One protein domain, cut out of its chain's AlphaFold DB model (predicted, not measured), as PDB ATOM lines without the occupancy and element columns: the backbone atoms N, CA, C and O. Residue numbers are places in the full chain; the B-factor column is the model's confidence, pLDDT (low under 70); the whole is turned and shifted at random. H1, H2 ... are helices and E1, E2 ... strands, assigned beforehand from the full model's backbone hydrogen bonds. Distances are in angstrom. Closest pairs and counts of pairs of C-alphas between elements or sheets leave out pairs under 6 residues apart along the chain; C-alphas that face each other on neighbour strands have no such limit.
ATOM      1  N   PHE A   3     181.411 175.713 166.152       98.38
ATOM      2  CA  PHE A   3     179.989 175.947 165.943       98.38
ATOM      3  C   PHE A   3     179.233 174.624 166.017       98.38
ATOM      4  O   PHE A   3     179.662 173.636 165.433       98.38
ATOM      5  N   GLY A   4     178.122 174.584 166.738       98.62
ATOM      6  CA  GLY A   4     177.398 173.341 166.952       98.62
ATOM      7  C   GLY A   4     175.921 173.543 167.209       98.62
ATOM      8  O   GLY A   4     175.419 174.667 167.259       98.62
ATOM      9  N   VAL A   5     175.244 172.419 167.390       98.88
ATOM     10  CA  VAL A   5     173.803 172.339 167.638       98.88
ATOM     11  C   VAL A   5     173.517 171.457 168.833       98.88
ATOM     12  O   VAL A   5     174.304 170.569 169.163       98.88
ATOM     13  N   ASP A   6     172.358 171.666 169.431       98.88
ATOM     14  CA  ASP A   6     171.721 170.664 170.264       98.88
ATOM     15  C   ASP A   6     170.383 170.248 169.649       98.88
ATOM     16  O   ASP A   6     169.668 171.055 169.051       98.88
ATOM     17  N   VAL A   7     170.112 168.944 169.674       98.88
ATOM     18  CA  VAL A   7     169.017 168.328 168.914       98.88
ATOM     19  C   VAL A   7     168.299 167.265 169.728       98.88
ATOM     20  O   VAL A   7     168.858 166.623 170.619       98.88
ATOM     21  N   SER A   8     167.042 167.052 169.372       98.81
ATOM     22  CA  SER A   8     166.159 166.034 169.936       98.81
ATOM     23  C   SER A   8     165.240 165.482 168.845       98.81
ATOM     24  O   SER A   8     165.384 165.819 167.669       98.81
ATOM     25  N   GLU A   9     164.232 164.697 169.219       98.69
ATOM     26  CA  GLU A   9     163.178 164.234 168.314       98.69
ATOM     27  C   GLU A   9     162.513 165.350 167.490       98.69
ATOM     28  O   GLU A   9     162.029 165.085 166.385       98.69
ATOM     29  N   TYR A  10     162.512 166.592 167.991       98.44
ATOM     30  CA  TYR A  10     161.967 167.754 167.287       98.44
ATOM     31  C   TYR A  10     162.770 168.128 166.032       98.44
ATOM     32  O   TYR A  10     162.239 168.783 165.135       98.44
ATOM     33  N   GLN A  11     164.015 167.664 165.928       98.69
ATOM     34  CA  GLN A  11     164.914 167.862 164.793       98.69
ATOM     35  C   GLN A  11     165.116 166.562 163.994       98.69
ATOM     36  O   GLN A  11     166.160 166.350 163.386       98.69
ATOM     37  N   ARG A  12     164.131 165.656 163.967       97.75
ATOM     38  CA  ARG A  12     164.205 164.434 163.146       97.75
ATOM     39  C   ARG A  12     164.584 164.754 161.689       97.75
ATOM     40  O   ARG A  12     163.883 165.510 161.019       97.75
ATOM     41  N   GLY A  13     165.631 164.095 161.183       96.19
ATOM     42  CA  GLY A  13     166.120 164.276 159.810       96.19
ATOM     43  C   GLY A  13     166.955 165.544 159.603       96.19
ATOM     44  O   GLY A  13     167.002 166.061 158.488       96.19
ATOM     45  N   PHE A  14     167.563 166.068 160.669       98.50
ATOM     46  CA  PHE A  14     168.447 167.227 160.615       98.50
ATOM     47  C   PHE A  14     169.715 166.958 159.793       98.50
ATOM     48  O   PHE A  14     170.330 165.901 159.906       98.50
ATOM     49  N   ASP A  15     170.122 167.943 158.991       98.00
ATOM     50  CA  ASP A  15     171.389 167.919 158.260       98.00
ATOM     51  C   ASP A  15     172.488 168.583 159.099       98.00
ATOM     52  O   ASP A  15     172.465 169.791 159.337       98.00
ATOM     53  N   PHE A  16     173.460 167.780 159.534       98.62
ATOM     54  CA  PHE A  16     174.586 168.218 160.363       98.62
ATOM     55  C   PHE A  16     175.763 168.793 159.555       98.62
ATOM     56  O   PHE A  16     176.796 169.143 160.129       98.62
ATOM     57  N   THR A  17     175.645 168.906 158.230       97.75
ATOM     58  CA  THR A  17     176.725 169.420 157.380       97.75
ATOM     59  C   THR A  17     177.130 170.841 157.787       97.75
ATOM     60  O   THR A  17     176.327 171.770 157.759       97.75
ATOM     61  N   GLY A  18     178.415 171.024 158.109       96.31
ATOM     62  CA  GLY A  18     178.989 172.328 158.463       96.31
ATOM     63  C   GLY A  18     179.000 172.654 159.959       96.31
ATOM     64  O   GLY A  18     179.451 173.741 160.319       96.31
ATOM     65  N   PHE A  19     178.556 171.733 160.819       98.56
ATOM     66  CA  PHE A  19     178.708 171.843 162.270       98.56
ATOM     67  C   PHE A  19     179.954 171.098 162.763       98.56
ATOM     68  O   PHE A  19     180.298 170.029 162.268       98.56
ATOM     69  N   ASP A  20     180.626 171.667 163.763       98.69
ATOM     70  CA  ASP A  20     181.801 171.082 164.412       98.69
ATOM     71  C   ASP A  20     181.412 170.085 165.519       98.69
ATOM     72  O   ASP A  20     182.166 169.154 165.818       98.69
ATOM     73  N   PHE A  21     180.264 170.293 166.175       98.88
ATOM     74  CA  PHE A  21     179.780 169.430 167.255       98.88
ATOM     75  C   PHE A  21     178.250 169.365 167.344       98.88
ATOM     76  O   PHE A  21     177.550 170.282 166.910       98.88
ATOM     77  N   ALA A  22     177.748 168.294 167.962       98.88
ATOM     78  CA  ALA A  22     176.330 168.089 168.242       98.88
ATOM     79  C   ALA A  22     176.110 167.539 169.662       98.88
ATOM     80  O   ALA A  22     176.805 166.613 170.090       98.88
ATOM     81  N   ILE A  23     175.131 168.091 170.381       98.88
ATOM     82  CA  ILE A  23     174.687 167.613 171.698       98.88
ATOM     83  C   ILE A  23     173.285 167.009 171.550       98.88
ATOM     84  O   ILE A  23     172.338 167.702 171.194       98.88
ATOM     85  N   ILE A  24     173.139 165.702 171.764       98.88
ATOM     86  CA  ILE A  24     171.937 164.962 171.341       98.88
ATOM     87  C   ILE A  24     171.151 164.474 172.560       98.88
ATOM     88  O   ILE A  24     171.723 163.867 173.470       98.88
ATOM     89  N   ARG A  25     169.834 164.706 172.583       98.88
ATOM     90  CA  ARG A  25     168.975 164.268 173.689       98.88
ATOM     91  C   ARG A  25     168.896 162.753 173.761       98.88
ATOM     92  O   ARG A  25     168.519 162.103 172.791       98.88
ATOM     93  N   THR A  26     169.163 162.207 174.939       98.31
ATOM     94  CA  THR A  26     168.918 160.790 175.246       98.31
ATOM     95  C   THR A  26     167.505 160.598 175.776       98.31
ATOM     96  O   THR A  26     166.728 159.792 175.259       98.31
ATOM     97  N   THR A  27     167.150 161.367 176.801       98.69
ATOM     98  CA  THR A  27     165.881 161.242 177.511       98.69
ATOM     99  C   THR A  27     165.378 162.584 178.033       98.69
ATOM    100  O   THR A  27     166.146 163.516 178.279       98.69
ATOM    101  N   ASP A  28     164.065 162.638 178.231       98.69
ATOM    102  CA  ASP A  28     163.357 163.654 178.998       98.69
ATOM    103  C   ASP A  28     162.690 162.992 180.209       98.69
ATOM    104  O   ASP A  28     161.671 162.303 180.099       98.69
ATOM    105  N   GLY A  29     163.337 163.105 181.370       98.62
ATOM    106  CA  GLY A  29     163.056 162.263 182.522       98.62
ATOM    107  C   GLY A  29     163.152 160.779 182.163       98.62
ATOM    108  O   GLY A  29     164.234 160.241 181.953       98.62
ATOM    109  N   THR A  30     162.007 160.099 182.085       98.62
ATOM    110  CA  THR A  30     161.935 158.683 181.670       98.62
ATOM    111  C   THR A  30     161.421 158.483 180.244       98.62
ATOM    112  O   THR A  30     161.350 157.349 179.769       98.62
ATOM    113  N   TYR A  31     161.074 159.559 179.537       98.62
ATOM    114  CA  TYR A  31     160.750 159.496 178.119       98.62
ATOM    115  C   TYR A  31     162.040 159.335 177.312       98.62
ATOM    116  O   TYR A  31     162.948 160.154 177.420       98.62
ATOM    117  N   ARG A  32     162.127 158.269 176.513       98.56
ATOM    118  CA  ARG A  32     163.268 158.013 175.625       98.56
ATOM    119  C   ARG A  32     163.090 158.787 174.335       98.56
ATOM    120  O   ARG A  32     162.034 158.669 173.720       98.56
ATOM    121  N   ASP A  33     164.114 159.521 173.916       98.50
ATOM    122  CA  ASP A  33     164.073 160.208 172.633       98.50
ATOM    123  C   ASP A  33     164.105 159.174 171.491       98.50
ATOM    124  O   ASP A  33     165.116 158.488 171.306       98.50
ATOM    125  N   PRO A  34     163.021 159.022 170.706       98.12
ATOM    126  CA  PRO A  34     162.940 157.984 169.681       98.12
ATOM    127  C   PRO A  34     163.851 158.253 168.479       98.12
ATOM    128  O   PRO A  34     163.946 157.405 167.593       98.12
ATOM    129  N   CYS A  35     164.467 159.436 168.395       98.25
ATOM    130  CA  CYS A  35     165.356 159.812 167.303       98.25
ATOM    131  C   CYS A  35     166.837 159.761 167.699       98.25
ATOM    132  O   CYS A  35     167.670 159.966 166.819       98.25
ATOM    133  N   PHE A  36     167.168 159.474 168.966       98.19
ATOM    134  CA  PHE A  36     168.539 159.498 169.484       98.19
ATOM    135  C   PHE A  36     169.532 158.737 168.594       98.19
ATOM    136  O   PHE A  36     170.501 159.325 168.119       98.19
ATOM    137  N   GLU A  37     169.265 157.456 168.318       97.44
ATOM    138  CA  GLU A  37     170.176 156.596 167.550       97.44
ATOM    139  C   GLU A  37     170.443 157.145 166.144       97.44
ATOM    140  O   GLU A  37     171.591 157.216 165.704       97.44
ATOM    141  N   GLN A  38     169.387 157.579 165.447       98.25
ATOM    142  CA  GLN A  38     169.514 158.101 164.089       98.25
ATOM    143  C   GLN A  38     170.223 159.459 164.075       98.25
ATOM    144  O   GLN A  38     171.121 159.660 163.264       98.25
ATOM    145  N   LEU A  39     169.883 160.368 164.993       98.56
ATOM    146  CA  LEU A  39     170.546 161.672 165.103       98.56
ATOM    147  C   LEU A  39     172.030 161.520 165.444       98.56
ATOM    148  O   LEU A  39     172.862 162.248 164.907       98.56
ATOM    149  N   LEU A  40     172.377 160.551 166.296       98.44
ATOM    150  CA  LEU A  40     173.764 160.239 166.616       98.44
ATOM    151  C   LEU A  40     174.521 159.695 165.406       98.44
ATOM    152  O   LEU A  40     175.644 160.135 165.147       98.44
ATOM    153  N   LEU A  41     173.914 158.775 164.658       97.94
ATOM    154  CA  LEU A  41     174.495 158.251 163.426       97.94
ATOM    155  C   LEU A  41     174.723 159.364 162.398       97.94
ATOM    156  O   LEU A  41     175.812 159.452 161.829       97.94
ATOM    157  N   ASP A  42     173.728 160.224 162.190       98.56
ATOM    158  CA  ASP A  42     173.775 161.311 161.213       98.56
ATOM    159  C   ASP A  42     174.849 162.344 161.587       98.56
ATOM    160  O   ASP A  42     175.697 162.683 160.758       98.56
ATOM    161  N   ALA A  43     174.891 162.773 162.853       98.62
ATOM    162  CA  ALA A  43     175.903 163.704 163.352       98.62
ATOM    163  C   ALA A  43     177.320 163.123 163.247       98.62
ATOM    164  O   ALA A  43     178.241 163.788 162.767       98.62
ATOM    165  N   THR A  44     177.497 161.859 163.644       97.94
ATOM    166  CA  THR A  44     178.796 161.175 163.565       97.94
ATOM    167  C   THR A  44     179.244 161.019 162.110       97.94
ATOM    168  O   THR A  44     180.409 161.256 161.792       97.94
ATOM    169  N   THR A  45     178.323 160.681 161.203       98.38
ATOM    170  CA  THR A  45     178.603 160.538 159.763       98.38
ATOM    171  C   THR A  45     178.983 161.872 159.120       98.38
ATOM    172  O   THR A  45     179.853 161.907 158.249       98.38
ATOM    173  N   ALA A  46     178.388 162.975 159.576       98.38
ATOM    174  CA  ALA A  46     178.751 164.328 159.157       98.38
ATOM    175  C   ALA A  46     180.094 164.815 159.741       98.38
ATOM    176  O   ALA A  46     180.581 165.873 159.347       98.38
ATOM    177  N   GLY A  47     180.711 164.052 160.651       98.31
ATOM    178  CA  GLY A  47     182.006 164.371 161.256       98.31
ATOM    179  C   GLY A  47     181.932 165.266 162.495       98.31
ATOM    180  O   GLY A  47     182.963 165.795 162.910       98.31
ATOM    181  N   CYS A  48     180.751 165.436 163.098       98.62
ATOM    182  CA  CYS A  48     180.605 166.188 164.343       98.62
ATOM    183  C   CYS A  48     181.295 165.472 165.511       98.62
ATOM    184  O   CYS A  48     181.189 164.254 165.665       98.62
ATOM    185  N   VAL A  49     181.909 166.244 166.410       98.19
ATOM    186  CA  VAL A  49     182.184 165.768 167.773       98.19
ATOM    187  C   VAL A  49     180.850 165.657 168.511       98.19
ATOM    188  O   VAL A  49     180.110 166.636 168.589       98.19
ATOM    189  N   THR A  50     180.525 164.484 169.047       98.44
ATOM    190  CA  THR A  50     179.223 164.237 169.674       98.44
ATOM    191  C   THR A  50     179.318 164.154 171.195       98.44
ATOM    192  O   THR A  50     180.277 163.635 171.764       98.44
ATOM    193  N   SER A  51     178.299 164.690 171.859       98.62
ATOM    194  CA  SER A  51     177.993 164.466 173.275       98.62
ATOM    195  C   SER A  51     176.483 164.321 173.433       98.62
ATOM    196  O   SER A  51     175.733 164.533 172.477       98.62
ATOM    197  N   THR A  52     176.013 163.978 174.623       98.81
ATOM    198  CA  THR A  52     174.586 163.767 174.877       98.81
ATOM    199  C   THR A  52     174.062 164.680 175.961       98.81
ATOM    200  O   THR A  52     174.838 165.202 176.755       98.81
ATOM    201  N   TYR A  53     172.746 164.854 176.023       98.88
ATOM    202  CA  TYR A  53     172.114 165.482 177.174       98.88
ATOM    203  C   TYR A  53     170.916 164.691 177.691       98.88
ATOM    204  O   TYR A  53     170.287 163.912 176.964       98.88
ATOM    205  N   HIS A  54     170.629 164.900 178.969       98.88
ATOM    206  CA  HIS A  54     169.483 164.366 179.685       98.88
ATOM    207  C   HIS A  54     168.686 165.536 180.260       98.88
ATOM    208  O   HIS A  54     169.209 166.261 181.107       98.88
ATOM    209  N   PHE A  55     167.437 165.708 179.818       98.88
ATOM    210  CA  PHE A  55     166.522 166.668 180.436       98.88
ATOM    211  C   PHE A  55     166.100 166.116 181.795       98.88
ATOM    212  O   PHE A  55     165.327 165.154 181.883       98.88
ATOM    213  N   LEU A  56     166.641 166.716 182.855       98.88
ATOM    214  CA  LEU A  56     166.416 166.286 184.225       98.88
ATOM    215  C   LEU A  56     165.064 166.821 184.705       98.88
ATOM    216  O   LEU A  56     164.856 168.027 184.850       98.88
ATOM    217  N   ARG A  57     164.128 165.914 184.974       98.69
ATOM    218  CA  ARG A  57     162.822 166.240 185.557       98.69
ATOM    219  C   ARG A  57     162.921 166.264 187.075       98.69
ATOM    220  O   ARG A  57     163.617 165.449 187.680       98.69
ATOM    221  N   ALA A  58     162.199 167.174 187.718       98.44
ATOM    222  CA  ALA A  58     162.153 167.198 189.174       98.44
ATOM    223  C   ALA A  58     161.404 165.953 189.683       98.44
ATOM    224  O   ALA A  58     160.393 165.568 189.089       98.44
ATOM    225  N   PRO A  59     161.810 165.334 190.807       98.00
ATOM    226  CA  PRO A  59     161.119 164.156 191.337       98.00
ATOM    227  C   PRO A  59     159.627 164.354 191.612       98.00
ATOM    228  O   PRO A  59     158.841 163.408 191.520       98.00
ATOM    229  N   SER A  60     159.218 165.590 191.901       97.44
ATOM    230  CA  SER A  60     157.818 165.987 192.066       97.44
ATOM    231  C   SER A  60     156.975 165.843 190.791       97.44
ATOM    232  O   SER A  60     155.751 165.796 190.888       97.44
ATOM    233  N   GLU A  61     157.599 165.715 189.616       97.50
ATOM    234  CA  GLU A  61     156.934 165.436 188.333       97.50
ATOM    235  C   GLU A  61     156.625 163.938 188.143       97.50
ATOM    236  O   GLU A  61     155.972 163.563 187.171       97.50
ATOM    237  N   GLY A  62     157.032 163.076 189.086       95.25
ATOM    238  CA  GLY A  62     156.528 161.702 189.197       95.25
ATOM    239  C   GLY A  62     157.555 160.587 189.008       95.25
ATOM    240  O   GLY A  62     157.187 159.418 189.117       95.25
ATOM    241  N   THR A  63     158.832 160.899 188.763       97.56
ATOM    242  CA  THR A  63     159.900 159.885 188.667       97.56
ATOM    243  C   THR A  63     161.139 160.315 189.435       97.56
ATOM    244  O   THR A  63     161.551 161.467 189.348       97.56
ATOM    245  N   THR A  64     161.748 159.400 190.189       98.62
ATOM    246  CA  THR A  64     162.978 159.694 190.939       98.62
ATOM    247  C   THR A  64     164.138 159.984 189.990       98.62
ATOM    248  O   THR A  64     164.188 159.420 188.897       98.62
ATOM    249  N   VAL A  65     165.105 160.802 190.422       98.81
ATOM    250  CA  VAL A  65     166.329 161.067 189.645       98.81
ATOM    251  C   VAL A  65     167.028 159.763 189.261       98.81
ATOM    252  O   VAL A  65     167.330 159.558 188.092       98.81
ATOM    253  N   GLN A  66     167.184 158.830 190.205       98.69
ATOM    254  CA  GLN A  66     167.777 157.521 189.925       98.69
ATOM    255  C   GLN A  66     167.072 156.802 188.765       98.69
ATOM    256  O   GLN A  66     167.738 156.296 187.865       98.69
ATOM    257  N   ARG A  67     165.731 156.786 188.740       98.69
ATOM    258  CA  ARG A  67     164.995 156.109 187.667       98.69
ATOM    259  C   ARG A  67     165.174 156.803 186.316       98.69
ATOM    260  O   ARG A  67     165.212 156.127 185.294       98.69
ATOM    261  N   GLN A  68     165.273 158.128 186.302       98.75
ATOM    262  CA  GLN A  68     165.557 158.889 185.084       98.75
ATOM    263  C   GLN A  68     166.946 158.539 184.530       98.75
ATOM    264  O   GLN A  68     167.074 158.229 183.346       98.75
ATOM    265  N   VAL A  69     167.957 158.482 185.405       98.56
ATOM    266  CA  VAL A  69     169.328 158.093 185.041       98.56
ATOM    267  C   VAL A  69     169.390 156.658 184.523       98.56
ATOM    268  O   VAL A  69     169.992 156.425 183.481       98.56
ATOM    269  N   GLU A  70     168.721 155.703 185.178       98.31
ATOM    270  CA  GLU A  70     168.639 154.315 184.697       98.31
ATOM    271  C   GLU A  70     168.132 154.245 183.250       98.31
ATOM    272  O   GLU A  70     168.736 153.579 182.412       98.31
ATOM    273  N   VAL A  71     167.058 154.976 182.931       98.38
ATOM    274  CA  VAL A  71     166.495 154.999 181.573       98.38
ATOM    275  C   VAL A  71     167.432 155.700 180.585       98.38
ATOM    276  O   VAL A  71     167.553 155.251 179.445       98.38
ATOM    277  N   ALA A  72     168.124 156.766 180.996       97.94
ATOM    278  CA  ALA A  72     169.131 157.421 180.163       97.94
ATOM    279  C   ALA A  72     170.312 156.482 179.847       97.94
ATOM    280  O   ALA A  72     170.745 156.393 178.700       97.94
ATOM    281  N   CYS A  73     170.786 155.717 180.834       97.06
ATOM    282  CA  CYS A  73     171.838 154.717 180.651       97.06
ATOM    283  C   CYS A  73     171.394 153.553 179.750       97.06
ATOM    284  O   CYS A  73     172.195 153.060 178.962       97.06
ATOM    285  N   GLU A  74     170.124 153.136 179.816       96.19
ATOM    286  CA  GLU A  74     169.559 152.144 178.888       96.19
ATOM    287  C   GLU A  74     169.588 152.637 177.429       96.19
ATOM    288  O   GLU A  74     169.793 151.829 176.527       96.19
ATOM    289  N   VAL A  75     169.400 153.942 177.187       95.81
ATOM    290  CA  VAL A  75     169.521 154.559 175.847       95.81
ATOM    291  C   VAL A  75     170.985 154.668 175.407       95.81
ATOM    292  O   VAL A  75     171.289 154.500 174.231       95.81
ATOM    293  N   LEU A  76     171.900 154.919 176.345       92.81
ATOM    294  CA  LEU A  76     173.329 155.067 176.067       92.81
ATOM    295  C   LEU A  76     174.092 153.750 175.908       92.81
ATOM    296  O   LEU A  76     175.256 153.817 175.542       92.81
ATOM    297  N   VAL A  77     173.495 152.585 176.180       84.62
ATOM    298  CA  VAL A  77     174.203 151.305 176.406       84.62
ATOM    299  C   VAL A  77     175.288 150.950 175.373       84.62
ATOM    300  O   VAL A  77     176.324 150.402 175.747       84.62
ATOM    301  N   ASP A  78     175.096 151.309 174.102       82.50
ATOM    302  CA  ASP A  78     176.028 151.010 173.007       82.50
ATOM    303  C   ASP A  78     177.018 152.155 172.702       82.50
ATOM    304  O   ASP A  78     177.752 152.124 171.711       82.50
ATOM    305  N   THR A  79     177.056 153.187 173.548       83.19
ATOM    306  CA  THR A  79     177.815 154.428 173.346       83.19
ATOM    307  C   THR A  79     178.461 154.906 174.652       83.19
ATOM    308  O   THR A  79     177.903 154.769 175.734       83.19
ATOM    309  N   GLN A  80     179.660 155.487 174.578       84.00
ATOM    310  CA  GLN A  80     180.337 156.095 175.735       84.00
ATOM    311  C   GLN A  80     180.528 157.588 175.479       84.00
ATOM    312  O   GLN A  80     181.638 158.052 175.227       84.00
ATOM    313  N   LEU A  81     179.416 158.322 175.458       96.12
ATOM    314  CA  LEU A  81     179.412 159.760 175.207       96.12
ATOM    315  C   LEU A  81     179.238 160.538 176.519       96.12
ATOM    316  O   LEU A  81     178.453 160.110 177.367       96.12
ATOM    317  N   PRO A  82     179.934 161.679 176.693       97.38
ATOM    318  CA  PRO A  82     179.731 162.539 177.851       97.38
ATOM    319  C   PRO A  82     178.295 163.065 177.927       97.38
ATOM    320  O   PRO A  82     177.716 163.462 176.911       97.38
ATOM    321  N   MET A  83     177.755 163.117 179.143       98.50
ATOM    322  CA  MET A  83     176.405 163.582 179.443       98.50
ATOM    323  C   MET A  83     176.405 165.017 179.970       98.50
ATOM    324  O   MET A  83     177.043 165.324 180.976       98.50
ATOM    325  N   TRP A  84     175.618 165.881 179.342       98.88
ATOM    326  CA  TRP A  84     175.176 167.147 179.913       98.88
ATOM    327  C   TRP A  84     173.869 166.947 180.675       98.88
ATOM    328  O   TRP A  84     172.930 166.325 180.173       98.88
ATOM    329  N   LEU A  85     173.783 167.500 181.881       98.94
ATOM    330  CA  LEU A  85     172.529 167.552 182.625       98.94
ATOM    331  C   LEU A  85     171.794 168.836 182.267       98.94
ATOM    332  O   LEU A  85     172.265 169.923 182.591       98.94
ATOM    333  N   ASP A  86     170.651 168.716 181.612       98.94
ATOM    334  CA  ASP A  86     169.785 169.848 181.313       98.94
ATOM    335  C   ASP A  86     168.899 170.146 182.536       98.94
ATOM    336  O   ASP A  86     168.021 169.368 182.921       98.94
ATOM    337  N   VAL A  87     169.233 171.249 183.212       98.81
ATOM    338  CA  VAL A  87     168.704 171.672 184.511       98.81
ATOM    339  C   VAL A  87     167.750 172.840 184.290       98.81
ATOM    340  O   VAL A  87     168.085 174.003 184.528       98.81
ATOM    341  N   GLU A  88     166.541 172.523 183.831       98.38
ATOM    342  CA  GLU A  88     165.521 173.542 183.561       98.38
ATOM    343  C   GLU A  88     164.066 173.108 183.817       98.38
ATOM    344  O   GLU A  88     163.134 173.814 183.426       98.38
ATOM    345  N   SER A  89     163.845 171.989 184.527       98.12
ATOM    346  CA  SER A  89     162.497 171.485 184.850       98.12
ATOM    347  C   SER A  89     161.549 172.610 185.319       98.12
ATOM    348  O   SER A  89     161.883 173.317 186.281       98.12
ATOM    349  N   PRO A  90     160.351 172.763 184.712       96.06
ATOM    350  CA  PRO A  90     159.443 173.882 184.979       96.06
ATOM    351  C   PRO A  90     158.986 174.015 186.434       96.06
ATOM    352  O   PRO A  90     158.691 175.123 186.889       96.06
ATOM    353  N   VAL A  91     158.905 172.901 187.168       96.06
ATOM    354  CA  VAL A  91     158.490 172.910 188.580       96.06
ATOM    355  C   VAL A  91     159.642 173.233 189.536       96.06
ATOM    356  O   VAL A  91     159.401 173.502 190.714       96.06
ATOM    357  N   GLY A  92     160.871 173.289 189.020       97.44
ATOM    358  CA  GLY A  92     162.078 173.612 189.762       97.44
ATOM    359  C   GLY A  92     162.790 172.383 190.310       97.44
ATOM    360  O   GLY A  92     162.221 171.626 191.092       97.44
ATOM    361  N   LEU A  93     164.060 172.243 189.942       98.50
ATOM    362  CA  LEU A  93     164.998 171.306 190.551       98.50
ATOM    363  C   LEU A  93     165.629 171.910 191.806       98.50
ATOM    364  O   LEU A  93     165.754 173.128 191.939       98.50
ATOM    365  N   THR A  94     166.074 171.048 192.708       98.44
ATOM    366  CA  THR A  94     166.950 171.403 193.824       98.44
ATOM    367  C   THR A  94     168.403 171.062 193.495       98.44
ATOM    368  O   THR A  94     168.687 170.302 192.570       98.44
ATOM    369  N   LEU A  95     169.348 171.596 194.274       98.25
ATOM    370  CA  LEU A  95     170.758 171.203 194.159       98.25
ATOM    371  C   LEU A  95     170.958 169.704 194.403       98.25
ATOM    372  O   LEU A  95     171.800 169.095 193.752       98.25
ATOM    373  N   ASP A  96     170.183 169.128 195.323       98.56
ATOM    374  CA  ASP A  96     170.250 167.708 195.672       98.56
ATOM    375  C   ASP A  96     169.831 166.815 194.496       98.56
ATOM    376  O   ASP A  96     170.474 165.802 194.234       98.56
ATOM    377  N   ASP A  97     168.836 167.245 193.712       98.75
ATOM    378  CA  ASP A  97     168.429 166.534 192.494       98.75
ATOM    379  C   ASP A  97     169.577 166.478 191.473       98.75
ATOM    380  O   ASP A  97     169.851 165.426 190.893       98.75
ATOM    381  N   VAL A  98     170.288 167.596 191.283       98.75
ATOM    382  CA  VAL A  98     171.424 167.672 190.351       98.75
ATOM    383  C   VAL A  98     172.614 166.860 190.874       98.75
ATOM    384  O   VAL A  98     173.211 166.109 190.106       98.75
ATOM    385  N   HIS A  99     172.934 166.942 192.172       98.75
ATOM    386  CA  HIS A  99     173.974 166.108 192.790       98.75
ATOM    387  C   HIS A  99     173.666 164.618 192.629       98.75
ATOM    388  O   HIS A  99     174.527 163.867 192.175       98.75
ATOM    389  N   THR A 100     172.426 164.213 192.910       98.81
ATOM    390  CA  THR A 100     171.974 162.828 192.747       98.81
ATOM    391  C   THR A 100     172.137 162.365 191.301       98.81
ATOM    392  O   THR A 100     172.614 161.259 191.061       98.81
ATOM    393  N   ALA A 101     171.800 163.210 190.320       98.81
ATOM    394  CA  ALA A 101     171.971 162.871 188.910       98.81
ATOM    395  C   ALA A 101     173.451 162.652 188.566       98.81
ATOM    396  O   ALA A 101     173.790 161.628 187.968       98.81
ATOM    397  N   VAL A 102     174.339 163.561 188.994       98.75
ATOM    398  CA  VAL A 102     175.790 163.426 188.785       98.75
ATOM    399  C   VAL A 102     176.323 162.131 189.390       98.75
ATOM    400  O   VAL A 102     177.050 161.389 188.726       98.75
ATOM    401  N   GLU A 103     175.953 161.837 190.636       98.69
ATOM    402  CA  GLU A 103     176.379 160.626 191.336       98.69
ATOM    403  C   GLU A 103     175.889 159.360 190.631       98.69
ATOM    404  O   GLU A 103     176.689 158.457 190.384       98.69
ATOM    405  N   CYS A 104     174.609 159.301 190.253       98.56
ATOM    406  CA  CYS A 104     174.041 158.144 189.569       98.56
ATOM    407  C   CYS A 104     174.688 157.904 188.195       98.56
ATOM    408  O   CYS A 104     175.045 156.765 187.894       98.56
ATOM    409  N   PHE A 105     174.894 158.946 187.380       98.25
ATOM    410  CA  PHE A 105     175.567 158.792 186.081       98.25
ATOM    411  C   PHE A 105     177.018 158.335 186.251       98.25
ATOM    412  O   PHE A 105     177.448 157.385 185.596       98.25
ATOM    413  N   THR A 106     177.748 158.942 187.193       97.44
ATOM    414  CA  THR A 106     179.148 158.584 187.465       97.44
ATOM    415  C   THR A 106     179.269 157.134 187.945       97.44
ATOM    416  O   THR A 106     180.153 156.404 187.500       97.44
ATOM    417  N   GLN A 107     178.364 156.680 188.821       97.88
ATOM    418  CA  GLN A 107     178.317 155.287 189.290       97.88
ATOM    419  C   GLN A 107     177.981 154.298 188.166       97.88
ATOM    420  O   GLN A 107     178.477 153.172 188.182       97.88
ATOM    421  N   ALA A 108     177.186 154.719 187.182       96.38
ATOM    422  CA  ALA A 108     176.901 153.948 185.975       96.38
ATOM    423  C   ALA A 108     178.051 153.971 184.945       96.38
ATOM    424  O   ALA A 108     177.940 153.344 183.895       96.38
ATOM    425  N   GLY A 109     179.157 154.668 185.234       96.12
ATOM    426  CA  GLY A 109     180.314 154.775 184.344       96.12
ATOM    427  C   GLY A 109     180.147 155.791 183.211       96.12
ATOM    428  O   GLY A 109     180.936 155.772 182.270       96.12
ATOM    429  N   VAL A 110     179.143 156.670 183.290       97.12
ATOM    430  CA  VAL A 110     178.921 157.756 182.329       97.12
ATOM    431  C   VAL A 110     179.610 159.019 182.841       97.12
ATOM    432  O   VAL A 110     179.343 159.478 183.952       97.12
ATOM    433  N   GLU A 111     180.497 159.594 182.029       97.38
ATOM    434  CA  GLU A 111     181.100 160.895 182.322       97.38
ATOM    435  C   GLU A 111     180.027 161.989 182.278       97.38
ATOM    436  O   GLU A 111     179.316 162.129 181.282       97.38
ATOM    437  N   VAL A 112     179.938 162.797 183.334       98.38
ATOM    438  CA  VAL A 112     179.122 164.013 183.324       98.38
ATOM    439  C   VAL A 112     179.998 165.188 182.914       98.38
ATOM    440  O   VAL A 112     180.880 165.601 183.665       98.38
ATOM    441  N   ALA A 113     179.739 165.728 181.724       98.25
ATOM    442  CA  ALA A 113     180.464 166.873 181.182       98.25
ATOM    443  C   ALA A 113     180.198 168.144 181.997       98.25
ATOM    444  O   ALA A 113     181.097 168.957 182.214       98.25
ATOM    445  N   GLY A 114     178.955 168.327 182.440       98.62
ATOM    446  CA  GLY A 114     178.526 169.564 183.066       98.62
ATOM    447  C   GLY A 114     177.017 169.724 183.137       98.62
ATOM    448  O   GLY A 114     176.252 168.785 182.898       98.62
ATOM    449  N   VAL A 115     176.591 170.953 183.420       98.81
ATOM    450  CA  VAL A 115     175.175 171.344 183.452       98.81
ATOM    451  C   VAL A 115     174.850 172.340 182.351       98.81
ATOM    452  O   VAL A 115     175.618 173.273 182.088       98.81
ATOM    453  N   TYR A 116     173.675 172.166 181.757       98.88
ATOM    454  CA  TYR A 116     172.997 173.181 180.976       98.88
ATOM    455  C   TYR A 116     171.952 173.914 181.811       98.88
ATOM    456  O   TYR A 116     171.227 173.307 182.595       98.88
ATOM    457  N   THR A 117     171.910 175.238 181.674       98.75
ATOM    458  CA  THR A 117     170.902 176.101 182.305       98.75
ATOM    459  C   THR A 117     170.939 177.492 181.672       98.75
ATOM    460  O   THR A 117     171.928 177.903 181.062       98.75
ATOM    461  N   ASN A 118     169.916 178.304 181.937       98.31
ATOM    462  CA  ASN A 118     170.026 179.762 181.857       98.31
ATOM    463  C   ASN A 118     170.242 180.391 183.251       98.31
ATOM    464  O   ASN A 118     169.945 179.796 184.291       98.31
ATOM    465  N   ALA A 119     170.750 181.627 183.288       97.75
ATOM    466  CA  ALA A 119     171.095 182.299 184.547       97.75
ATOM    467  C   ALA A 119     169.882 182.647 185.428       97.75
ATOM    468  O   ALA A 119     170.032 182.799 186.642       97.75
ATOM    469  N   TRP A 120     168.697 182.823 184.837       97.19
ATOM    470  CA  TRP A 120     167.480 183.122 185.592       97.19
ATOM    471  C   TRP A 120     167.005 181.888 186.360       97.19
ATOM    472  O   TRP A 120     166.804 181.979 187.573       97.19
ATOM    473  N   TYR A 121     166.905 180.748 185.675       98.31
ATOM    474  CA  TYR A 121     166.483 179.477 186.258       98.31
ATOM    475  C   TYR A 121     167.380 179.105 187.434       98.31
ATOM    476  O   TYR A 121     166.915 178.931 188.561       98.31
ATOM    477  N   TRP A 122     168.688 179.106 187.192       98.31
ATOM    478  CA  TRP A 122     169.665 178.743 188.203       98.31
ATOM    479  C   TRP A 122     169.581 179.634 189.444       98.31
ATOM    480  O   TRP A 122     169.534 179.140 190.561       98.31
ATOM    481  N   ARG A 123     169.481 180.960 189.287       97.44
ATOM    482  CA  ARG A 123     169.339 181.865 190.443       97.44
ATOM    483  C   ARG A 123     168.038 181.639 191.202       97.44
ATOM    484  O   ARG A 123     168.013 181.774 192.422       97.44
ATOM    485  N   ARG A 124     166.961 181.328 190.482       97.81
ATOM    486  CA  ARG A 124     165.644 181.087 191.068       97.81
ATOM    487  C   ARG A 124     165.612 179.807 191.901       97.81
ATOM    488  O   ARG A 124     164.986 179.816 192.956       97.81
ATOM    489  N   HIS A 125     166.260 178.747 191.432       98.12
ATOM    490  CA  HIS A 125     166.127 177.403 192.002       98.12
ATOM    491  C   HIS A 125     167.354 176.947 192.807       98.12
ATOM    492  O   HIS A 125     167.208 176.274 193.823       98.12
ATOM    493  N   MET A 126     168.550 177.400 192.428       97.25
ATOM    494  CA  MET A 126     169.836 177.044 193.047       97.25
ATOM    495  C   MET A 126     170.458 178.195 193.858       97.25
ATOM    496  O   MET A 126     171.487 178.028 194.518       97.25
ATOM    497  N   GLY A 127     169.853 179.387 193.826       94.50
ATOM    498  CA  GLY A 127     170.310 180.551 194.582       94.50
ATOM    499  C   GLY A 127     171.696 181.044 194.150       94.50
ATOM    500  O   GLY A 127     171.906 181.416 192.996       94.50
ATOM    501  N   LEU A 128     172.631 181.101 195.105       93.62
ATOM    502  CA  LEU A 128     174.012 181.567 194.898       93.62
ATOM    503  C   LEU A 128     175.013 180.428 194.654       93.62
ATOM    504  O   LEU A 128     176.217 180.685 194.599       93.62
ATOM    505  N   ALA A 129     174.548 179.183 194.544       96.81
ATOM    506  CA  ALA A 129     175.428 178.059 194.260       96.81
ATOM    507  C   ALA A 129     176.108 178.226 192.894       96.81
ATOM    508  O   ALA A 129     175.506 178.731 191.946       96.81
ATOM    509  N   SER A 130     177.365 177.800 192.789       96.25
ATOM    510  CA  SER A 130     178.105 177.862 191.527       96.25
ATOM    511  C   SER A 130     177.769 176.642 190.662       96.25
ATOM    512  O   SER A 130     177.957 175.525 191.144       96.25
ATOM    513  N   PRO A 131     177.361 176.806 189.387       96.81
ATOM    514  CA  PRO A 131     177.205 175.679 188.460       96.81
ATOM    515  C   PRO A 131     178.486 174.859 188.274       96.81
ATOM    516  O   PRO A 131     178.414 173.665 188.017       96.81
ATOM    517  N   ALA A 132     179.658 175.475 188.480       95.62
ATOM    518  CA  ALA A 132     180.961 174.825 188.317       95.62
ATOM    519  C   ALA A 132     181.198 173.638 189.268       95.62
ATOM    520  O   ALA A 132     182.151 172.889 189.087       95.62
ATOM    521  N   GLN A 133     180.366 173.463 190.303       96.81
ATOM    522  CA  GLN A 133     180.449 172.284 191.172       96.81
ATOM    523  C   GLN A 133     180.006 170.987 190.471       96.81
ATOM    524  O   GLN A 133     180.234 169.911 191.012       96.81
ATOM    525  N   PHE A 134     179.387 171.089 189.290       97.88
ATOM    526  CA  PHE A 134     178.851 169.964 188.522       97.88
ATOM    527  C   PHE A 134     179.611 169.699 187.211       97.88
ATOM    528  O   PHE A 134     179.110 168.966 186.366       97.88
ATOM    529  N   GLY A 135     180.796 170.294 187.033       97.62
ATOM    530  CA  GLY A 135     181.589 170.200 185.806       97.62
ATOM    531  C   GLY A 135     181.575 171.501 185.006       97.62
ATOM    532  O   GLY A 135     181.563 172.598 185.573       97.62
ATOM    533  N   GLU A 136     181.599 171.376 183.683       98.31
ATOM    534  CA  GLU A 136     181.548 172.513 182.774       98.31
ATOM    535  C   GLU A 136     180.161 173.171 182.757       98.31
ATOM    536  O   GLU A 136     179.149 172.611 183.185       98.31
ATOM    537  N   LEU A 137     180.104 174.401 182.245       98.62
ATOM    538  CA  LEU A 137     178.847 175.120 182.064       98.62
ATOM    539  C   LEU A 137     178.504 175.228 180.577       98.62
ATOM    540  O   LEU A 137     179.233 175.860 179.809       98.62
ATOM    541  N   TRP A 138     177.343 174.692 180.213       98.81
ATOM    542  CA  TRP A 138     176.648 174.995 178.971       98.81
ATOM    543  C   TRP A 138     175.571 176.046 179.276       98.81
ATOM    544  O   TRP A 138     174.602 175.798 179.983       98.81
ATOM    545  N   LEU A 139     175.772 177.288 178.839       98.75
ATOM    546  CA  LEU A 139     174.907 178.406 179.219       98.75
ATOM    547  C   LEU A 139     173.984 178.812 178.072       98.75
ATOM    548  O   LEU A 139     174.458 179.268 177.030       98.75
ATOM    549  N   ALA A 140     172.677 178.794 178.326       98.62
ATOM    550  CA  ALA A 140     171.708 179.514 177.509       98.62
ATOM    551  C   ALA A 140     171.746 181.016 177.809       98.62
ATOM    552  O   ALA A 140     171.490 181.472 178.935       98.62
ATOM    553  N   HIS A 141     172.086 181.806 176.790       97.81
ATOM    554  CA  HIS A 141     172.127 183.262 176.878       97.81
ATOM    555  C   HIS A 141     171.849 183.907 175.517       97.81
ATOM    556  O   HIS A 141     172.767 184.186 174.751       97.81
ATOM    557  N   TRP A 142     170.579 184.179 175.228       94.94
ATOM    558  CA  TRP A 142     170.157 184.568 173.878       94.94
ATOM    559  C   TRP A 142     170.128 186.079 173.605       94.94
ATOM    560  O   TRP A 142     169.898 186.499 172.475       94.94
ATOM    561  N   GLY A 143     170.305 186.927 174.623       91.50
ATOM    562  CA  GLY A 143     170.036 188.361 174.482       91.50
ATOM    563  C   GLY A 143     168.566 188.609 174.119       91.50
ATOM    564  O   GLY A 143     167.676 188.208 174.866       91.50
ATOM    565  N   ASP A 144     168.308 189.245 172.974       92.44
ATOM    566  CA  ASP A 144     166.959 189.389 172.398       92.44
ATOM    567  C   ASP A 144     166.520 188.187 171.532       92.44
ATOM    568  O   ASP A 144     165.399 188.163 171.017       92.44
ATOM    569  N   ASN A 145     167.389 187.180 171.409       95.38
ATOM    570  CA  ASN A 145     167.209 185.947 170.648       95.38
ATOM    571  C   ASN A 145     167.011 186.176 169.137       95.38
ATOM    572  O   ASN A 145     166.270 185.440 168.488       95.38
ATOM    573  N   THR A 146     167.627 187.219 168.570       93.19
ATOM    574  CA  THR A 146     167.549 187.522 167.127       93.19
ATOM    575  C   THR A 146     168.782 187.094 166.327       93.19
ATOM    576  O   THR A 146     168.700 186.967 165.107       93.19
ATOM    577  N   VAL A 147     169.914 186.851 166.994       94.50
ATOM    578  CA  VAL A 147     171.191 186.514 166.349       94.50
ATOM    579  C   VAL A 147     171.256 185.024 166.026       94.50
ATOM    580  O   VAL A 147     171.274 184.203 166.932       94.50
ATOM    581  N   THR A 148     171.357 184.676 164.743       95.38
ATOM    582  CA  THR A 148     171.475 183.281 164.268       95.38
ATOM    583  C   THR A 148     172.799 182.968 163.570       95.38
ATOM    584  O   THR A 148     173.054 181.821 163.219       95.38
ATOM    585  N   ASP A 149     173.660 183.969 163.395       94.44
ATOM    586  CA  ASP A 149     174.974 183.840 162.768       94.44
ATOM    587  C   ASP A 149     176.078 184.013 163.828       94.44
ATOM    588  O   ASP A 149     176.184 185.096 164.418       94.44
ATOM    589  N   PRO A 150     176.929 182.993 164.063       92.69
ATOM    590  CA  PRO A 150     178.043 183.072 165.006       92.69
ATOM    591  C   PRO A 150     178.986 184.260 164.779       92.69
ATOM    592  O   PRO A 150     179.597 184.743 165.734       92.69
ATOM    593  N   ALA A 151     179.113 184.757 163.543       93.81
ATOM    594  CA  ALA A 151     179.967 185.902 163.228       93.81
ATOM    595  C   ALA A 151     179.458 187.226 163.828       93.81
ATOM    596  O   ALA A 151     180.222 188.182 163.953       93.81
ATOM    597  N   GLN A 152     178.181 187.282 164.215       94.81
ATOM    598  CA  GLN A 152     177.537 188.460 164.804       94.81
ATOM    599  C   GLN A 152     177.526 188.422 166.338       94.81
ATOM    600  O   GLN A 152     176.975 189.318 166.980       94.81
ATOM    601  N   LEU A 153     178.130 187.394 166.945       95.06
ATOM    602  CA  LEU A 153     178.170 187.262 168.393       95.06
ATOM    603  C   LEU A 153     179.028 188.343 169.046       95.06
ATOM    604  O   LEU A 153     180.128 188.681 168.609       95.06
ATOM    605  N   GLY A 154     178.496 188.867 170.149       92.69
ATOM    606  CA  GLY A 154     179.196 189.808 171.007       92.69
ATOM    607  C   GLY A 154     180.192 189.126 171.947       92.69
ATOM    608  O   GLY A 154     180.745 188.056 171.690       92.69
ATOM    609  N   LYS A 155     180.426 189.771 173.091       94.75
ATOM    610  CA  LYS A 155     181.308 189.233 174.127       94.75
ATOM    611  C   LYS A 155     180.743 187.926 174.684       94.75
ATOM    612  O   LYS A 155     179.561 187.858 175.009       94.75
ATOM    613  N   TRP A 156     181.630 186.953 174.887       96.56
ATOM    614  CA  TRP A 156     181.312 185.701 175.569       96.56
ATOM    615  C   TRP A 156     180.594 185.963 176.905       96.56
ATOM    616  O   TRP A 156     181.078 186.786 177.701       96.56
ATOM    617  N   PRO A 157     179.438 185.327 177.156       96.44
ATOM    618  CA  PRO A 157     178.615 185.642 178.306       96.44
ATOM    619  C   PRO A 157     179.294 185.173 179.587       96.44
ATOM    620  O   PRO A 157     179.872 184.093 179.662       96.44
ATOM    621  N   ARG A 158     179.200 185.995 180.632       95.56
ATOM    622  CA  ARG A 158     179.643 185.631 181.979       95.56
ATOM    623  C   ARG A 158     178.745 186.292 183.019       95.56
ATOM    624  O   ARG A 158     179.092 187.354 183.546       95.56
ATOM    625  N   PRO A 159     177.548 185.732 183.268       95.75
ATOM    626  CA  PRO A 159     176.652 186.251 184.289       95.75
ATOM    627  C   PRO A 159     177.350 186.310 185.653       95.75
ATOM    628  O   PRO A 159     178.163 185.453 185.991       95.75
ATOM    629  N   LEU A 160     177.021 187.316 186.465       94.19
ATOM    630  CA  LEU A 160     177.571 187.424 187.818       94.19
ATOM    631  C   LEU A 160     177.283 186.145 188.622       94.19
ATOM    632  O   LEU A 160     176.121 185.736 188.708       94.19
ATOM    633  N   GLY A 161     178.336 185.568 189.207       91.44
ATOM    634  CA  GLY A 161     178.285 184.329 189.990       91.44
ATOM    635  C   GLY A 161     178.478 183.044 189.180       91.44
ATOM    636  O   GLY A 161     178.483 181.972 189.771       91.44
ATOM    637  N   PHE A 162     178.653 183.136 187.857       97.25
ATOM    638  CA  PHE A 162     178.820 181.977 186.979       97.25
ATOM    639  C   PHE A 162     180.281 181.859 186.523       97.25
ATOM    640  O   PHE A 162     180.961 182.886 186.348       97.25
ATOM    641  N   PRO A 163     180.783 180.627 186.311       95.69
ATOM    642  CA  PRO A 163     182.013 180.434 185.556       95.69
ATOM    643  C   PRO A 163     181.844 180.968 184.126       95.69
ATOM    644  O   PRO A 163     180.736 181.251 183.665       95.69
ATOM    645  N   GLU A 164     182.959 181.138 183.422       96.81
ATOM    646  CA  GLU A 164     182.876 181.299 181.971       96.81
ATOM    647  C   GLU A 164     182.333 179.985 181.376       96.81
ATOM    648  O   GLU A 164     182.854 178.933 181.738       96.81
ATOM    649  N   PRO A 165     181.281 180.006 180.536       97.94
ATOM    650  CA  PRO A 165     180.727 178.777 179.986       97.94
ATOM    651  C   PRO A 165     181.664 178.157 178.950       97.94
ATOM    652  O   PRO A 165     182.264 178.883 178.155       97.94
ATOM    653  N   ALA A 166     181.749 176.827 178.937       98.31
ATOM    654  CA  ALA A 166     182.451 176.059 177.909       98.31
ATOM    655  C   ALA A 166     181.657 176.028 176.596       98.31
ATOM    656  O   ALA A 166     182.237 176.119 175.510       98.31
ATOM    657  N   VAL A 167     180.326 175.962 176.708       98.69
ATOM    658  CA  VAL A 167     179.382 176.003 175.586       98.69
ATOM    659  C   VAL A 167     178.381 177.127 175.820       98.69
ATOM    660  O   VAL A 167     177.837 177.281 176.911       98.69
ATOM    661  N   TRP A 168     178.119 177.926 174.796       98.62
ATOM    662  CA  TRP A 168     177.128 178.991 174.826       98.62
ATOM    663  C   TRP A 168     176.040 178.704 173.795       98.62
ATOM    664  O   TRP A 168     176.298 178.809 172.595       98.62
ATOM    665  N   GLN A 169     174.827 178.404 174.269       98.69
ATOM    666  CA  GLN A 169     173.629 178.399 173.433       98.69
ATOM    667  C   GLN A 169     173.176 179.847 173.232       98.69
ATOM    668  O   GLN A 169     172.671 180.509 174.150       98.69
ATOM    669  N   PHE A 170     173.446 180.381 172.045       98.19
ATOM    670  CA  PHE A 170     173.291 181.806 171.762       98.19
ATOM    671  C   PHE A 170     171.971 182.139 171.075       98.19
ATOM    672  O   PHE A 170     171.549 183.293 171.097       98.19
ATOM    673  N   THR A 171     171.277 181.144 170.522       98.25
ATOM    674  CA  THR A 171     169.901 181.308 170.055       98.25
ATOM    675  C   THR A 171     169.145 179.992 170.069       98.25
ATOM    676  O   THR A 171     169.734 178.935 169.865       98.25
ATOM    677  N   SER A 172     167.831 180.105 170.236       97.25
ATOM    678  CA  SER A 172     166.870 179.019 170.033       97.25
ATOM    679  C   SER A 172     166.071 179.174 168.725       97.25
ATOM    680  O   SER A 172     164.934 178.718 168.601       97.25
ATOM    681  N   ARG A 173     166.577 179.990 167.789       97.06
ATOM    682  CA  ARG A 173     165.891 180.378 166.543       97.06
ATOM    683  C   ARG A 173     166.724 180.105 165.295       97.06
ATOM    684  O   ARG A 173     166.469 180.693 164.241       97.06
ATOM    685  N   GLY A 174     167.726 179.236 165.402       97.25
ATOM    686  CA  GLY A 174     168.452 178.750 164.239       97.25
ATOM    687  C   GLY A 174     167.511 178.054 163.262       97.25
ATOM    688  O   GLY A 174     166.458 177.540 163.643       97.25
ATOM    689  N   ARG A 175     167.882 178.045 161.980       96.88
ATOM    690  CA  ARG A 175     167.150 177.289 160.964       96.88
ATOM    691  C   ARG A 175     168.100 176.689 159.940       96.88
ATOM    692  O   ARG A 175     168.818 177.427 159.270       96.88
ATOM    693  N   VAL A 176     168.044 175.372 159.771       95.44
ATOM    694  CA  VAL A 176     168.820 174.623 158.769       95.44
ATOM    695  C   VAL A 176     167.870 173.716 158.007       95.44
ATOM    696  O   VAL A 176     167.061 173.018 158.609       95.44
ATOM    697  N   GLY A 177     167.886 173.781 156.674       93.06
ATOM    698  CA  GLY A 177     166.995 172.956 155.847       93.06
ATOM    699  C   GLY A 177     165.495 173.135 156.144       93.06
ATOM    700  O   GLY A 177     164.702 172.247 155.858       93.06
ATOM    701  N   GLY A 178     165.092 174.263 156.743       94.81
ATOM    702  CA  GLY A 178     163.715 174.511 157.184       94.81
ATOM    703  C   GLY A 178     163.393 174.055 158.615       94.81
ATOM    704  O   GLY A 178     162.374 174.497 159.144       94.81
ATOM    705  N   ILE A 179     164.263 173.275 159.259       97.38
ATOM    706  CA  ILE A 179     164.118 172.789 160.640       97.38
ATOM    707  C   ILE A 179     164.636 173.850 161.616       97.38
ATOM    708  O   ILE A 179     165.724 174.390 161.417       97.38
ATOM    709  N   GLU A 180     163.849 174.162 162.649       97.75
ATOM    710  CA  GLU A 180     164.281 175.021 163.758       97.75
ATOM    711  C   GLU A 180     165.225 174.258 164.686       97.75
ATOM    712  O   GLU A 180     164.972 173.098 165.017       97.75
ATOM    713  N   VAL A 181     166.314 174.906 165.090       98.44
ATOM    714  CA  VAL A 181     167.359 174.287 165.905       98.44
ATOM    715  C   VAL A 181     168.024 175.311 166.817       98.44
ATOM    716  O   VAL A 181     168.160 176.489 166.460       98.44
ATOM    717  N   ASP A 182     168.469 174.841 167.971       98.69
ATOM    718  CA  ASP A 182     169.239 175.626 168.920       98.69
ATOM    719  C   ASP A 182     170.712 175.647 168.492       98.69
ATOM    720  O   ASP A 182     171.300 174.634 168.099       98.69
ATOM    721  N   LEU A 183     171.305 176.841 168.497       98.75
ATOM    722  CA  LEU A 183     172.657 177.061 167.995       98.75
ATOM    723  C   LEU A 183     173.619 177.388 169.126       98.75
ATOM    724  O   LEU A 183     173.353 178.228 169.995       98.75
ATOM    725  N   ASN A 184     174.789 176.768 169.040       98.81
ATOM    726  CA  ASN A 184     175.803 176.796 170.073       98.81
ATOM    727  C   ASN A 184     177.159 177.210 169.518       98.81
ATOM    728  O   ASN A 184     177.523 176.900 168.385       98.81
ATOM    729  N   VAL A 185     177.954 177.849 170.368       98.62
ATOM    730  CA  VAL A 185     179.395 177.984 170.161       98.62
ATOM    731  C   VAL A 185     180.153 177.417 171.352       98.62
ATOM    732  O   VAL A 185     179.722 177.563 172.493       98.62
ATOM    733  N   ALA A 186     181.299 176.790 171.093       98.00
ATOM    734  CA  ALA A 186     182.167 176.216 172.117       98.00
ATOM    735  C   ALA A 186     183.616 176.705 171.975       98.00
ATOM    736  O   ALA A 186     184.081 177.047 170.873       98.00
ATOM    737  N   ARG A 187     184.331 176.743 173.103       88.00
ATOM    738  CA  ARG A 187     185.773 177.027 173.154       88.00
ATOM    739  C   ARG A 187     186.613 175.761 173.187       88.00
ATOM    740  O   ARG A 187     186.082 174.692 173.558       88.00
TER     741      ARG A 187
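What this domain is: This is residues 3 to 187 of the 187 residues of an uncharacterized protein of Corynebacterium sp. HMSC08F01 (UniProt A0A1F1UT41). You are looking at a closed barrel of eight strands, with H1, H2, H3 and H5 packed outside the wall made by E1 to E6 and H4 following E5 at its last residue. The E7 and E8 hairpin completes the ring, and the long unnamed stretch of residues 141 to 166 loops outward between E6 and E7. The ring runs E1 E2 E3 E4 E5 E6 E7 E8 and back to E1; it is mixed, with E1 to E7 parallel neighbours in turn and E8 antiparallel to E7 and E1. The 185 printed residues, mixed in class, hold eight named strands and five named helices in the order E1 E2 H1 E3 H2 E4 H3 E5 H4 H5 E6 E7 E8; the whole is compact, with a radius of gyration of the C-alphas of 15.6 A and spans of 39 by 38 by 25 A.

Where its parts are: Find C-alpha 3 at (179.989, 175.947, 165.943), where E1, residues 3 to 7, begins. The ring goes on with E2, residues 21 to 28, 21.0 A; E3, 49 to 55, 20.2 A; E4, 83 to 86; E5, 112 to 118, 18.2 A; E6, 136 to 140; E7, 167 to 176, 19.9 A; and E8, 179 to 186, 21.7 A, ending at C-alpha 186 (182.167, 176.216, 172.117). The helices are H1, residues 36 to 45; H2, 65 to 76, 16.4 A; H3, 95 to 107, 18.3 A, from C-alpha 95 at (170.758, 171.203, 194.159); H4, 119 to 126; and H5, 131 to 134.

How they stand to each other: Start at E1 and E2, where N 23 and O 5 are 2.9 A apart, within hydrogen-bond range; E8 closes the ring on E1 with N 184 and O 4 at 2.8 A. E7 and E8 form a hairpin, N 168 and O 185 at 2.8 A, and E7 bends by 84 degrees at residue 173. Four strand-helix-strand units, two parallel neighbour strands with helices between, have right-handed crossovers: E2 H1 E3, E3 H2 E4, E4 H3 E5 and E5 H4 H5 E6. Outside the barrel, H1 is on it at a height of 8.9 A, along the strands; H2 at 9.1 A, slantwise to them; H3 at 10.2 A, along them. H5 is on it too, at 8.1 A; H4 is only just not on it, with 4 pairs of C-alphas within 10 A. H2 and H3 touch, closest at the C-alphas of Val 65 and Ala 101, 6.0 A, at a steep tilt of 40 degrees, the same way. In H1, H2, H3 and H4 every O i to N i+4 pair is within hydrogen-bond range; H5 is too short for one.

The domain as a whole: The C-alphas farthest apart, those of Gly 62 and Ala 151, are 42.5 A apart. The printed part has no cut; the links E1 to E2 and E6 to E7 are long. Mean pLDDT of the printed part is 97.2, and no printed residue is under 70.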